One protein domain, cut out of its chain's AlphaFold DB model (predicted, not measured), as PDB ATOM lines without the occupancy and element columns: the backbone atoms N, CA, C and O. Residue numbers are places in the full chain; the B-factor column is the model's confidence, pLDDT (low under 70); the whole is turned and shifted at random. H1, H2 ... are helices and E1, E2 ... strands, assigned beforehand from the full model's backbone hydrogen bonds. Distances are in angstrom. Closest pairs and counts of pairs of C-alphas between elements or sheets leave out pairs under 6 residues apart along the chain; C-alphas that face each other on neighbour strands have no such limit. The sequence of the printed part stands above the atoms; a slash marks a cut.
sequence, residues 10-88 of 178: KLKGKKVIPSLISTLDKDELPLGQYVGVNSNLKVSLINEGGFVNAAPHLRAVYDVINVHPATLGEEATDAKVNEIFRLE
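AT A GLANCE: This is residues 10 to 88 of the 178 residues of an uncharacterized protein of Saccharibacillus sp. WB 17 (UniProt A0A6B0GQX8). Picture one strongly twisted sheet of five strands, curled like part of a barrel but left open, since its edges E1 and E5 stay apart. The short helix H2 packs on it near E1 and E3, while the short helix H1 lies at the far end of the link from E3 and only grazes the sheet. The printed part has 79 residues with five named strands and two named helices, in the order E1, E2, E3, H1, E4, H2, E5; the sheet's order is E1, E4, E3, E2, E5, antiparallel throughout, and the class is mixed, helices and strands. The whole is compact and rounded, with a radius of gyration of the C-alphas of 12.8 A and spans of 33 by 29 by 22 A.

HOW THE PARTS SIT: Start at edge strand E1, residues 14 to 22; residues 10 to 11 before it pair antiparallel with its residues 14 to 15. Its antiparallel neighbour is E4, residues 67 to 72, at 161 degrees, with N 19 and O 70 2.9 A apart. E3, residues 42 to 48, pairs in a staggered way: residues 45 to 48 with E4, where N 71 and O 47 are 2.9 A apart, and residues 42 to 45 with E2, residues 32 to 36, where N 34 and O 43 are 2.8 A apart. E2 and E3 form a hairpin. The other edge strand is E5, residues 85 to 87, antiparallel to E2 at 139 degrees, with N 35 and O 86 2.8 A apart. H2, residues 74 to 78, is on the sheet at a height of 6.3 A, only just over E3, on which 3 of its 5 C-alphas fall. Its closest C-alphas to E1 are those of Glu 74 and Val 16, 5.3 A apart. H1, residues 59 to 64, only grazes the sheet and is apart from H2. In H1 every O i to N i+4 pair is within hydrogen-bond range; in H2 0 of 1 is, beside 2 of 2 O i to N i+3 pairs.

IN THESE COORDINATES: Find C-alpha 14 at (248.819, 187.569, 103.027); from there E1 runs 23.9 A to C-alpha 22. E2 spans 13.3 A, E3 17.0 A and E4 14.6 A. Look for H1 from C-alpha 59 at (236.245, 208.303, 123.601), and for the end of E5 at C-alpha 87, (229.247, 184.656, 112.046).

THE WHOLE: The two C-alphas farthest apart are those of Gly 13 and His 57, 37.1 A. The printed part has no cut, and no link is long. The mean pLDDT of the printed part is 84.5; look for values under 70 at residues 26 to 28.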
ATOM      1  N   LYS A  10     250.678 193.533 105.100       83.38
ATOM      2  CA  LYS A  10     250.832 192.093 104.857       83.38
ATOM      3  C   LYS A  10     251.205 191.368 106.144       83.38
ATOM      4  O   LYS A  10     252.192 191.724 106.779       83.38
ATOM      5  N   LEU A  11     250.471 190.311 106.482       78.81
ATOM      6  CA  LEU A  11     250.775 189.412 107.595       78.81
ATOM      7  C   LEU A  11     251.112 188.024 107.045       78.81
ATOM      8  O   LEU A  11     250.293 187.401 106.373       78.81
ATOM      9  N   LYS A  12     252.333 187.534 107.303       83.38
ATOM     10  CA  LYS A  12     252.833 186.238 106.788       83.38
ATOM     11  C   LYS A  12     252.616 186.062 105.271       83.38
ATOM     12  O   LYS A  12     252.230 184.996 104.804       83.38
ATOM     13  N   GLY A  13     252.823 187.134 104.503       82.81
ATOM     14  CA  GLY A  13     252.667 187.138 103.043       82.81
ATOM     15  C   GLY A  13     251.233 187.311 102.530       82.81
ATOM     16  O   GLY A  13     251.063 187.535 101.334       82.81
ATOM     17  N   LYS A  14     250.213 187.286 103.399       82.69
ATOM     18  CA  LYS A  14     248.819 187.569 103.027       82.69
ATOM     19  C   LYS A  14     248.510 189.049 103.201       82.69
ATOM     20  O   LYS A  14     248.906 189.632 104.207       82.69
ATOM     21  N   LYS A  15     247.813 189.653 102.236       89.00
ATOM     22  CA  LYS A  15     247.281 191.013 102.372       89.00
ATOM     23  C   LYS A  15     246.192 191.020 103.444       89.00
ATOM     24  O   LYS A  15     245.377 190.103 103.500       89.00
ATOM     25  N   VAL A  16     246.230 192.028 104.304       89.12
ATOM     26  CA  VAL A  16     245.300 192.201 105.416       89.12
ATOM     27  C   VAL A  16     244.823 193.641 105.497       89.12
ATOM     28  O   VAL A  16     245.549 194.572 105.136       89.12
ATOM     29  N   ILE A  17     243.608 193.815 105.994       90.38
ATOM     30  CA  ILE A  17     242.943 195.104 106.123       90.38
ATOM     31  C   ILE A  17     242.861 195.442 107.614       90.38
ATOM     32  O   ILE A  17     242.096 194.810 108.346       90.38
ATOM     33  N   PRO A  18     243.665 196.406 108.105       87.69
ATOM     34  CA  PRO A  18     243.471 196.964 109.438       87.69
ATOM     35  C   PRO A  18     242.098 197.632 109.505       87.69
ATOM     36  O   PRO A  18     241.714 198.363 108.591       87.69
ATOM     37  N   SER A  19     241.332 197.367 110.554       87.31
ATOM     38  CA  SER A  19     239.956 197.850 110.674       87.31
ATOM     39  C   SER A  19     239.593 198.178 112.113       87.31
ATOM     40  O   SER A  19     240.213 197.693 113.058       87.31
ATOM     41  N   LEU A  20     238.567 199.012 112.259       87.38
ATOM     42  CA  LEU A  20     237.843 199.210 113.508       87.38
ATOM     43  C   LEU A  20     236.466 198.576 113.339       87.38
ATOM     44  O   LEU A  20     235.778 198.868 112.362       87.38
ATOM     45  N   ILE A  21     236.077 197.716 114.272       87.75
ATOM     46  CA  ILE A  21     234.794 197.009 114.249       87.75
ATOM     47  C   ILE A  21     234.020 197.279 115.537       87.75
ATOM     48  O   ILE A  21     234.625 197.476 116.585       87.75
ATOM     49  N   SER A  22     232.692 197.293 115.457       87.06
ATOM     50  CA  SER A  22     231.790 197.383 116.614       87.06
ATOM     51  C   SER A  22     231.263 195.992 116.949       87.06
ATOM     52  O   SER A  22     230.864 195.255 116.046       87.06
ATOM     53  N   THR A  23     231.254 195.627 118.228       83.94
ATOM     54  CA  THR A  23     230.845 194.289 118.693       83.94
ATOM     55  C   THR A  23     229.691 194.377 119.693       83.94
ATOM     56  O   THR A  23     229.539 195.383 120.387       83.94
ATOM     57  N   LEU A  24     228.853 193.336 119.777       78.50
ATOM     58  CA  LEU A  24     227.807 193.259 120.809       78.50
ATOM     59  C   LEU A  24     228.388 192.988 122.192       78.50
ATOM     60  O   LEU A  24     227.931 193.584 123.164       78.50
ATOM     61  N   ASP A  25     229.365 192.087 122.264       73.06
ATOM     62  CA  ASP A  25     230.045 191.676 123.486       73.06
ATOM     63  C   ASP A  25     231.438 192.281 123.565       73.06
ATOM     64  O   ASP A  25     232.144 192.371 122.566       73.06
ATOM     65  N   LYS A  26     231.838 192.698 124.768       64.50
ATOM     66  CA  LYS A  26     233.191 193.210 125.029       64.50
ATOM     67  C   LYS A  26     234.242 192.103 125.108       64.50
ATOM     68  O   LYS A  26     235.421 192.400 124.948       64.50
ATOM     69  N   ASP A  27     233.805 190.865 125.340       60.78
ATOM     70  CA  ASP A  27     234.682 189.799 125.821       60.78
ATOM     71  C   ASP A  27     234.873 188.634 124.833       60.78
ATOM     72  O   ASP A  27     235.798 187.850 125.026       60.78
ATOM     73  N   GLU A  28     234.069 188.517 123.765       65.81
ATOM     74  CA  GLU A  28     234.217 187.421 122.793       65.81
ATOM     75  C   GLU A  28     233.861 187.843 121.358       65.81
ATOM     76  O   GLU A  28     232.696 188.078 121.030       65.81
ATOM     77  N   LEU A  29     234.859 187.856 120.465       79.62
ATOM     78  CA  LEU A  29     234.645 187.879 119.019       79.62
ATOM     79  C   LEU A  29     235.389 186.702 118.364       79.62
ATOM     80  O   LEU A  29     236.584 186.785 118.065       79.62
ATOM     81  N   PRO A  30     234.703 185.574 118.107       83.38
ATOM     82  CA  PRO A  30     235.368 184.370 117.638       83.38
ATOM     83  C   PRO A  30     236.033 184.595 116.277       83.38
ATOM     84  O   PRO A  30     235.407 185.069 115.323       83.38
ATOM     85  N   LEU A  31     237.304 184.200 116.164       87.44
ATOM     86  CA  LEU A  31     238.001 184.170 114.881       87.44
ATOM     87  C   LEU A  31     237.274 183.233 113.912       87.44
ATOM     88  O   LEU A  31     236.853 182.133 114.277       87.44
ATOM     89  N   GLY A  32     237.158 183.648 112.654       88.12
ATOM     90  CA  GLY A  32     236.436 182.866 111.661       88.12
ATOM     91  C   GLY A  32     235.908 183.693 110.501       88.12
ATOM     92  O   GLY A  32     236.347 184.818 110.260       88.12
ATOM     93  N   GLN A  33     234.976 183.093 109.765       91.25
ATOM     94  CA  GLN A  33     234.310 183.726 108.634       91.25
ATOM     95  C   GLN A  33     232.996 184.357 109.070       91.25
ATOM     96  O   GLN A  33     232.171 183.738 109.746       91.25
ATOM     97  N   TYR A  34     232.815 185.588 108.630       91.44
ATOM     98  CA  TYR A  34     231.617 186.370 108.819       91.44
ATOM     99  C   TYR A  34     230.995 186.685 107.465       91.44
ATOM    100  O   TYR A  34     231.693 186.782 106.458       91.44
ATOM    101  N   VAL A  35     229.679 186.850 107.445       89.81
ATOM    102  CA  VAL A  35     228.897 187.129 106.244       89.81
ATOM    103  C   VAL A  35     228.157 188.444 106.434       89.81
ATOM    104  O   VAL A  35     227.460 188.631 107.433       89.81
ATOM    105  N   GLY A  36     228.331 189.354 105.478       88.19
ATOM    106  CA  GLY A  36     227.627 190.624 105.421       88.19
ATOM    107  C   GLY A  36     226.133 190.383 105.281       88.19
ATOM    108  O   GLY A  36     225.700 189.647 104.398       88.19
ATOM    109  N   VAL A  37     225.338 190.998 106.145       79.12
ATOM    110  CA  VAL A  37     223.882 190.806 106.186       79.12
ATOM    111  C   VAL A  37     223.226 191.220 104.870       79.12
ATOM    112  O   VAL A  37     222.363 190.516 104.358       79.12
ATOM    113  N   ASN A  38     223.668 192.348 104.313       78.06
ATOM    114  CA  ASN A  38     223.058 192.941 103.126       78.06
ATOM    115  C   ASN A  38     223.769 192.520 101.836       78.06
ATOM    116  O   ASN A  38     223.120 192.283 100.821       78.06
ATOM    117  N   SER A  39     225.103 192.447 101.845       85.62
ATOM    118  CA  SER A  39     225.880 192.094 100.649       85.62
ATOM    119  C   SER A  39     226.101 190.595 100.458       85.62
ATOM    120  O   SER A  39     226.486 190.186  99.365       85.62
ATOM    121  N   ASN A  40     225.916 189.777 101.501       87.50
ATOM    122  CA  ASN A  40     226.436 188.408 101.581       87.50
ATOM    123  C   ASN A  40     227.964 188.297 101.395       87.50
ATOM    124  O   ASN A  40     228.479 187.198 101.175       87.50
ATOM    125  N   LEU A  41     228.706 189.407 101.497       93.00
ATOM    126  CA  LEU A  41     230.162 189.410 101.408       93.00
ATOM    127  C   LEU A  41     230.745 188.586 102.553       93.00
ATOM    128  O   LEU A  41     230.435 188.823 103.720       93.00
ATOM    129  N   LYS A  42     231.617 187.636 102.222       94.75
ATOM    130  CA  LYS A  42     232.327 186.846 103.225       94.75
ATOM    131  C   LYS A  42     233.638 187.522 103.582       94.75
ATOM    132  O   LYS A  42     234.459 187.757 102.701       94.75
ATOM    133  N   VAL A  43     233.842 187.776 104.866       93.38
ATOM    134  CA  VAL A  43     235.053 188.396 105.409       93.38
ATOM    135  C   VAL A  43     235.625 187.507 106.500       93.38
ATOM    136  O   VAL A  43     234.893 186.971 107.332       93.38
ATOM    137  N   SER A  44     236.944 187.343 106.511       93.31
ATOM    138  CA  SER A  44     237.635 186.588 107.552       93.31
ATOM    139  C   SER A  44     238.146 187.535 108.630       93.31
ATOM    140  O   SER A  44     238.932 188.439 108.340       93.31
ATOM    141  N   LEU A  45     237.772 187.292 109.884       92.06
ATOM    142  CA  LEU A  45     238.443 187.897 111.029       92.06
ATOM    143  C   LEU A  45     239.735 187.121 111.300       92.06
ATOM    144  O   LEU A  45     239.702 185.966 111.726       92.06
ATOM    145  N   ILE A  46     240.874 187.749 111.012       90.12
ATOM    146  CA  ILE A  46     242.203 187.137 111.152       90.12
ATOM    147  C   ILE A  46     242.724 187.304 112.576       90.12
ATOM    148  O   ILE A  46     243.326 186.382 113.123       90.12
ATOM    149  N   ASN A  47     242.528 188.489 113.150       87.69
ATOM    150  CA  ASN A  47     242.925 188.804 114.513       87.69
ATOM    151  C   ASN A  47     241.993 189.863 115.105       87.69
ATOM    152  O   ASN A  47     241.611 190.802 114.403       87.69
ATOM    153  N   GLU A  48     241.719 189.752 116.398       86.56
ATOM    154  CA  GLU A  48     241.080 190.792 117.200       86.56
ATOM    155  C   GLU A  48     242.057 191.335 118.251       86.56
ATOM    156  O   GLU A  48     243.032 190.675 118.623       86.56
ATOM    157  N   GLY A  49     241.816 192.560 118.708       76.12
ATOM    158  CA  GLY A  49     242.562 193.162 119.804       76.12
ATOM    159  C   GLY A  49     243.604 194.193 119.378       76.12
ATOM    160  O   GLY A  49     243.888 194.429 118.202       76.12
ATOM    161  N   GLY A  50     244.162 194.853 120.391       77.38
ATOM    162  CA  GLY A  50     244.994 196.044 120.260       77.38
ATOM    163  C   GLY A  50     244.392 197.210 121.041       77.38
ATOM    164  O   GLY A  50     243.510 197.023 121.874       77.38
ATOM    165  N   PHE A  51     244.872 198.424 120.781       77.88
ATOM    166  CA  PHE A  51     244.411 199.619 121.483       77.88
ATOM    167  C   PHE A  51     244.000 200.704 120.494       77.88
ATOM    168  O   PHE A  51     244.762 201.048 119.589       77.88
ATOM    169  N   VAL A  52     242.810 201.270 120.696       79.94
ATOM    170  CA  VAL A  52     242.329 202.429 119.940       79.94
ATOM    171  C   VAL A  52     242.461 203.664 120.812       79.94
ATOM    172  O   VAL A  52     241.766 203.809 121.816       79.94
ATOM    173  N   ASN A  53     243.334 204.591 120.420       82.50
ATOM    174  CA  ASN A  53     243.427 205.881 121.092       82.50
ATOM    175  C   ASN A  53     242.454 206.873 120.450       82.50
ATOM    176  O   ASN A  53     242.826 207.642 119.565       82.50
ATOM    177  N   ALA A  54     241.194 206.839 120.877       81.31
ATOM    178  CA  ALA A  54     240.203 207.791 120.392       81.31
ATOM    179  C   ALA A  54     240.555 209.224 120.828       81.31
ATOM    180  O   ALA A  54     240.971 209.468 121.973       81.31
ATOM    181  N   ALA A  55     240.319 210.185 119.927       84.12
ATOM    182  CA  ALA A  55     240.376 211.604 120.257       84.12
ATOM    183  C   ALA A  55     239.488 211.888 121.486       84.12
ATOM    184  O   ALA A  55     238.439 211.254 121.623       84.12
ATOM    185  N   PRO A  56     239.849 212.830 122.381       82.00
ATOM    186  CA  PRO A  56     239.140 213.019 123.650       82.00
ATOM    187  C   PRO A  56     237.615 213.155 123.522       82.00
ATOM    188  O   PRO A  56     236.889 212.599 124.340       82.00
ATOM    189  N   HIS A  57     237.133 213.821 122.469       79.25
ATOM    190  CA  HIS A  57     235.705 214.018 122.201       79.25
ATOM    191  C   HIS A  57     234.988 212.776 121.628       79.25
ATOM    192  O   HIS A  57     233.763 212.735 121.647       79.25
ATOM    193  N   LEU A  58     235.721 211.762 121.151       80.69
ATOM    194  CA  LEU A  58     235.176 210.510 120.599       80.69
ATOM    195  C   LEU A  58     235.285 209.317 121.551       80.69
ATOM    196  O   LEU A  58     234.649 208.300 121.302       80.69
ATOM    197  N   ARG A  59     236.054 209.415 122.644       83.56
ATOM    198  CA  ARG A  59     236.245 208.303 123.601       83.56
ATOM    199  C   ARG A  59     234.931 207.731 124.107       83.56
ATOM    200  O   ARG A  59     234.746 206.521 124.123       83.56
ATOM    201  N   ALA A  60     234.021 208.621 124.478       78.12
ATOM    202  CA  ALA A  60     232.721 208.238 124.989       78.12
ATOM    203  C   ALA A  60     231.887 207.536 123.898       78.12
ATOM    204  O   ALA A  60     231.255 206.521 124.168       78.12
ATOM    205  N   VAL A  61     231.953 208.014 122.647       82.00
ATOM    206  CA  VAL A  61     231.304 207.350 121.507       82.00
ATOM    207  C   VAL A  61     231.882 205.952 121.319       82.00
ATOM    208  O   VAL A  61     231.117 205.000 121.308       82.00
ATOM    209  N   TYR A  62     233.209 205.810 121.243       85.81
ATOM    210  CA  TYR A  62     233.880 204.525 121.000       85.81
ATOM    211  C   TYR A  62     233.602 203.489 122.098       85.81
ATOM    212  O   TYR A  62     233.506 202.303 121.787       85.81
ATOM    213  N   ASP A  63     233.423 203.920 123.352       82.31
ATOM    214  CA  ASP A  63     232.976 203.046 124.445       82.31
ATOM    215  C   ASP A  63     231.530 202.567 124.246       82.31
ATOM    216  O   ASP A  63     231.264 201.378 124.406       82.31
ATOM    217  N   VAL A  64     230.617 203.463 123.852       80.69
ATOM    218  CA  VAL A  64     229.202 203.134 123.590       80.69
ATOM    219  C   VAL A  64     229.046 202.215 122.384       80.69
ATOM    220  O   VAL A  64     228.258 201.277 122.422       80.69
ATOM    221  N   ILE A  65     229.788 202.474 121.303       84.19
ATOM    222  CA  ILE A  65     229.742 201.641 120.097       84.19
ATOM    223  C   ILE A  65     230.633 200.401 120.202       84.19
ATOM    224  O   ILE A  65     230.731 199.650 119.236       84.19
ATOM    225  N   ASN A  66     231.264 200.177 121.358       84.62
ATOM    226  CA  ASN A  66     232.092 199.015 121.654       84.62
ATOM    227  C   ASN A  66     233.092 198.694 120.524       84.62
ATOM    228  O   ASN A  66     233.055 197.620 119.914       84.62
ATOM    229  N   VAL A  67     233.918 199.690 120.181       86.19
ATOM    230  CA  VAL A  67     234.870 199.591 119.067       86.19
ATOM    231  C   VAL A  67     236.142 198.862 119.467       86.19
ATOM    232  O   VAL A  67     236.814 199.244 120.423       86.19
ATOM    233  N   HIS A  68     236.531 197.903 118.629       85.75
ATOM    234  CA  HIS A  68     237.768 197.142 118.744       85.75
ATOM    235  C   HIS A  68     238.607 197.264 117.474       85.75
ATOM    236  O   HIS A  68     238.057 197.286 116.367       85.75
ATOM    237  N   PRO A  69     239.942 197.319 117.591       88.62
ATOM    238  CA  PRO A  69     240.806 197.094 116.451       88.62
ATOM    239  C   PRO A  69     240.737 195.629 116.027       88.62
ATOM    240  O   PRO A  69     240.731 194.712 116.851       88.62
ATOM    241  N   ALA A  70     240.733 195.421 114.719       89.75
ATOM    242  CA  ALA A  70     240.732 194.107 114.113       89.75
ATOM    243  C   ALA A  70     241.599 194.083 112.859       89.75
ATOM    244  O   ALA A  70     241.911 195.107 112.243       89.75
ATOM    245  N   THR A  71     241.990 192.877 112.476       90.00
ATOM    246  CA  THR A  71     242.616 192.596 111.188       90.00
ATOM    247  C   THR A  71     241.693 191.689 110.400       90.00
ATOM    248  O   THR A  71     241.428 190.558 110.813       90.00
ATOM    249  N   LEU A  72     241.224 192.189 109.263       91.75
ATOM    250  CA  LEU A  72     240.381 191.454 108.332       91.75
ATOM    251  C   LEU A  72     241.213 190.957 107.145       91.75
ATOM    252  O   LEU A  72     242.332 191.433 106.905       91.75
ATOM    253  N   GLY A  73     240.694 189.975 106.416       91.75
ATOM    254  CA  GLY A  73     241.296 189.554 105.156       91.75
ATOM    255  C   GLY A  73     241.116 190.585 104.041       91.75
ATOM    256  O   GLY A  73     240.599 191.680 104.238       91.75
ATOM    257  N   GLU A  74     241.624 190.254 102.854       91.38
ATOM    258  CA  GLU A  74     241.618 191.162 101.699       91.38
ATOM    259  C   GLU A  74     240.211 191.436 101.140       91.38
ATOM    260  O   GLU A  74     239.968 192.521 100.613       91.38
ATOM    261  N   GLU A  75     239.297 190.482 101.299       91.38
ATOM    262  CA  GLU A  75     237.870 190.575 100.949       91.38
ATOM    263  C   GLU A  75     237.173 191.786 101.584       91.38
ATOM    264  O   GLU A  75     236.292 192.383 100.970       91.38
ATOM    265  N   ALA A  76     237.600 192.210 102.774       90.31
ATOM    266  CA  ALA A  76     237.071 193.381 103.460       90.31
ATOM    267  C   ALA A  76     237.287 194.691 102.687       90.31
ATOM    268  O   ALA A  76     236.653 195.692 103.007       90.31
ATOM    269  N   THR A  77     238.146 194.703 101.658       87.88
ATOM    270  CA  THR A  77     238.297 195.863 100.760       87.88
ATOM    271  C   THR A  77     236.983 196.201 100.045       87.88
ATOM    272  O   THR A  77     236.735 197.369  99.757       87.88
ATOM    273  N   ASP A  78     236.134 195.199  99.800       88.19
ATOM    274  CA  ASP A  78     234.856 195.357  99.100       88.19
ATOM    275  C   ASP A  78     233.676 195.604 100.059       88.19
ATOM    276  O   ASP A  78     232.534 195.771  99.621       88.19
ATOM    277  N   ALA A  79     233.931 195.631 101.372       87.69
ATOM    278  CA  ALA A  79     232.903 195.863 102.378       87.69
ATOM    279  C   ALA A  79     232.394 197.306 102.326       87.69
ATOM    280  O   ALA A  79     233.162 198.269 102.212       87.69
ATOM    281  N   LYS A  80     231.078 197.479 102.471       84.25
ATOM    282  CA  LYS A  80     230.500 198.821 102.589       84.25
ATOM    283  C   LYS A  80     230.755 199.379 103.987       84.25
ATOM    284  O   LYS A  80     230.726 198.664 104.987       84.25
ATOM    285  N   VAL A  81     230.938 200.695 104.071       77.12
ATOM    286  CA  VAL A  81     230.964 201.394 105.363       77.12
ATOM    287  C   VAL A  81     229.647 201.121 106.096       77.12
ATOM    288  O   VAL A  81     228.577 201.202 105.491       77.12
ATOM    289  N   ASN A  82     229.730 200.819 107.395       78.06
ATOM    290  CA  ASN A  82     228.593 200.465 108.255       78.06
ATOM    291  C   ASN A  82     227.858 199.173 107.861       78.06
ATOM    292  O   ASN A  82     226.691 198.994 108.222       78.06
ATOM    293  N   GLU A  83     228.515 198.280 107.125       84.19
ATOM    294  CA  GLU A  83     228.010 196.930 106.923       84.19
ATOM    295  C   GLU A  83     228.042 196.123 108.225       84.19
ATOM    296  O   GLU A  83     228.985 196.214 109.012       84.19
ATOM    297  N   ILE A  84     226.987 195.337 108.448       83.69
ATOM    298  CA  ILE A  84     226.882 194.426 109.583       83.69
ATOM    299  C   ILE A  84     227.249 193.031 109.109       83.69
ATOM    300  O   ILE A  84     226.806 192.579 108.052       83.69
ATOM    301  N   PHE A  85     228.047 192.356 109.922       86.69
ATOM    302  CA  PHE A  85     228.573 191.032 109.659       86.69
ATOM    303  C   PHE A  85     228.125 190.086 110.768       86.69
ATOM    304  O   PHE A  85     228.275 190.393 111.949       86.69
ATOM    305  N   ARG A  86     227.596 188.921 110.391       83.81
ATOM    306  CA  ARG A  86     227.265 187.834 111.325       83.81
ATOM    307  C   ARG A  86     228.218 186.667 111.132       83.81
ATOM    308  O   ARG A  86     228.705 186.459 110.024       83.81
ATOM    309  N   LEU A  87     228.457 185.880 112.174       85.19
ATOM    310  CA  LEU A  87     229.247 184.656 112.046       85.19
ATOM    311  C   LEU A  87     228.564 183.700 111.050       85.19
ATOM    312  O   LEU A  87     227.362 183.459 111.156       85.19
ATOM    313  N   GLU A  88     229.314 183.142 110.097       83.81
ATOM    314  CA  GLU A  88     228.750 182.336 108.998       83.81
ATOM    315  C   GLU A  88     227.948 181.121 109.491       83.81
ATOM    316  O   GLU A  88     226.927 180.765 108.910       83.81
TER     317      GLU A  88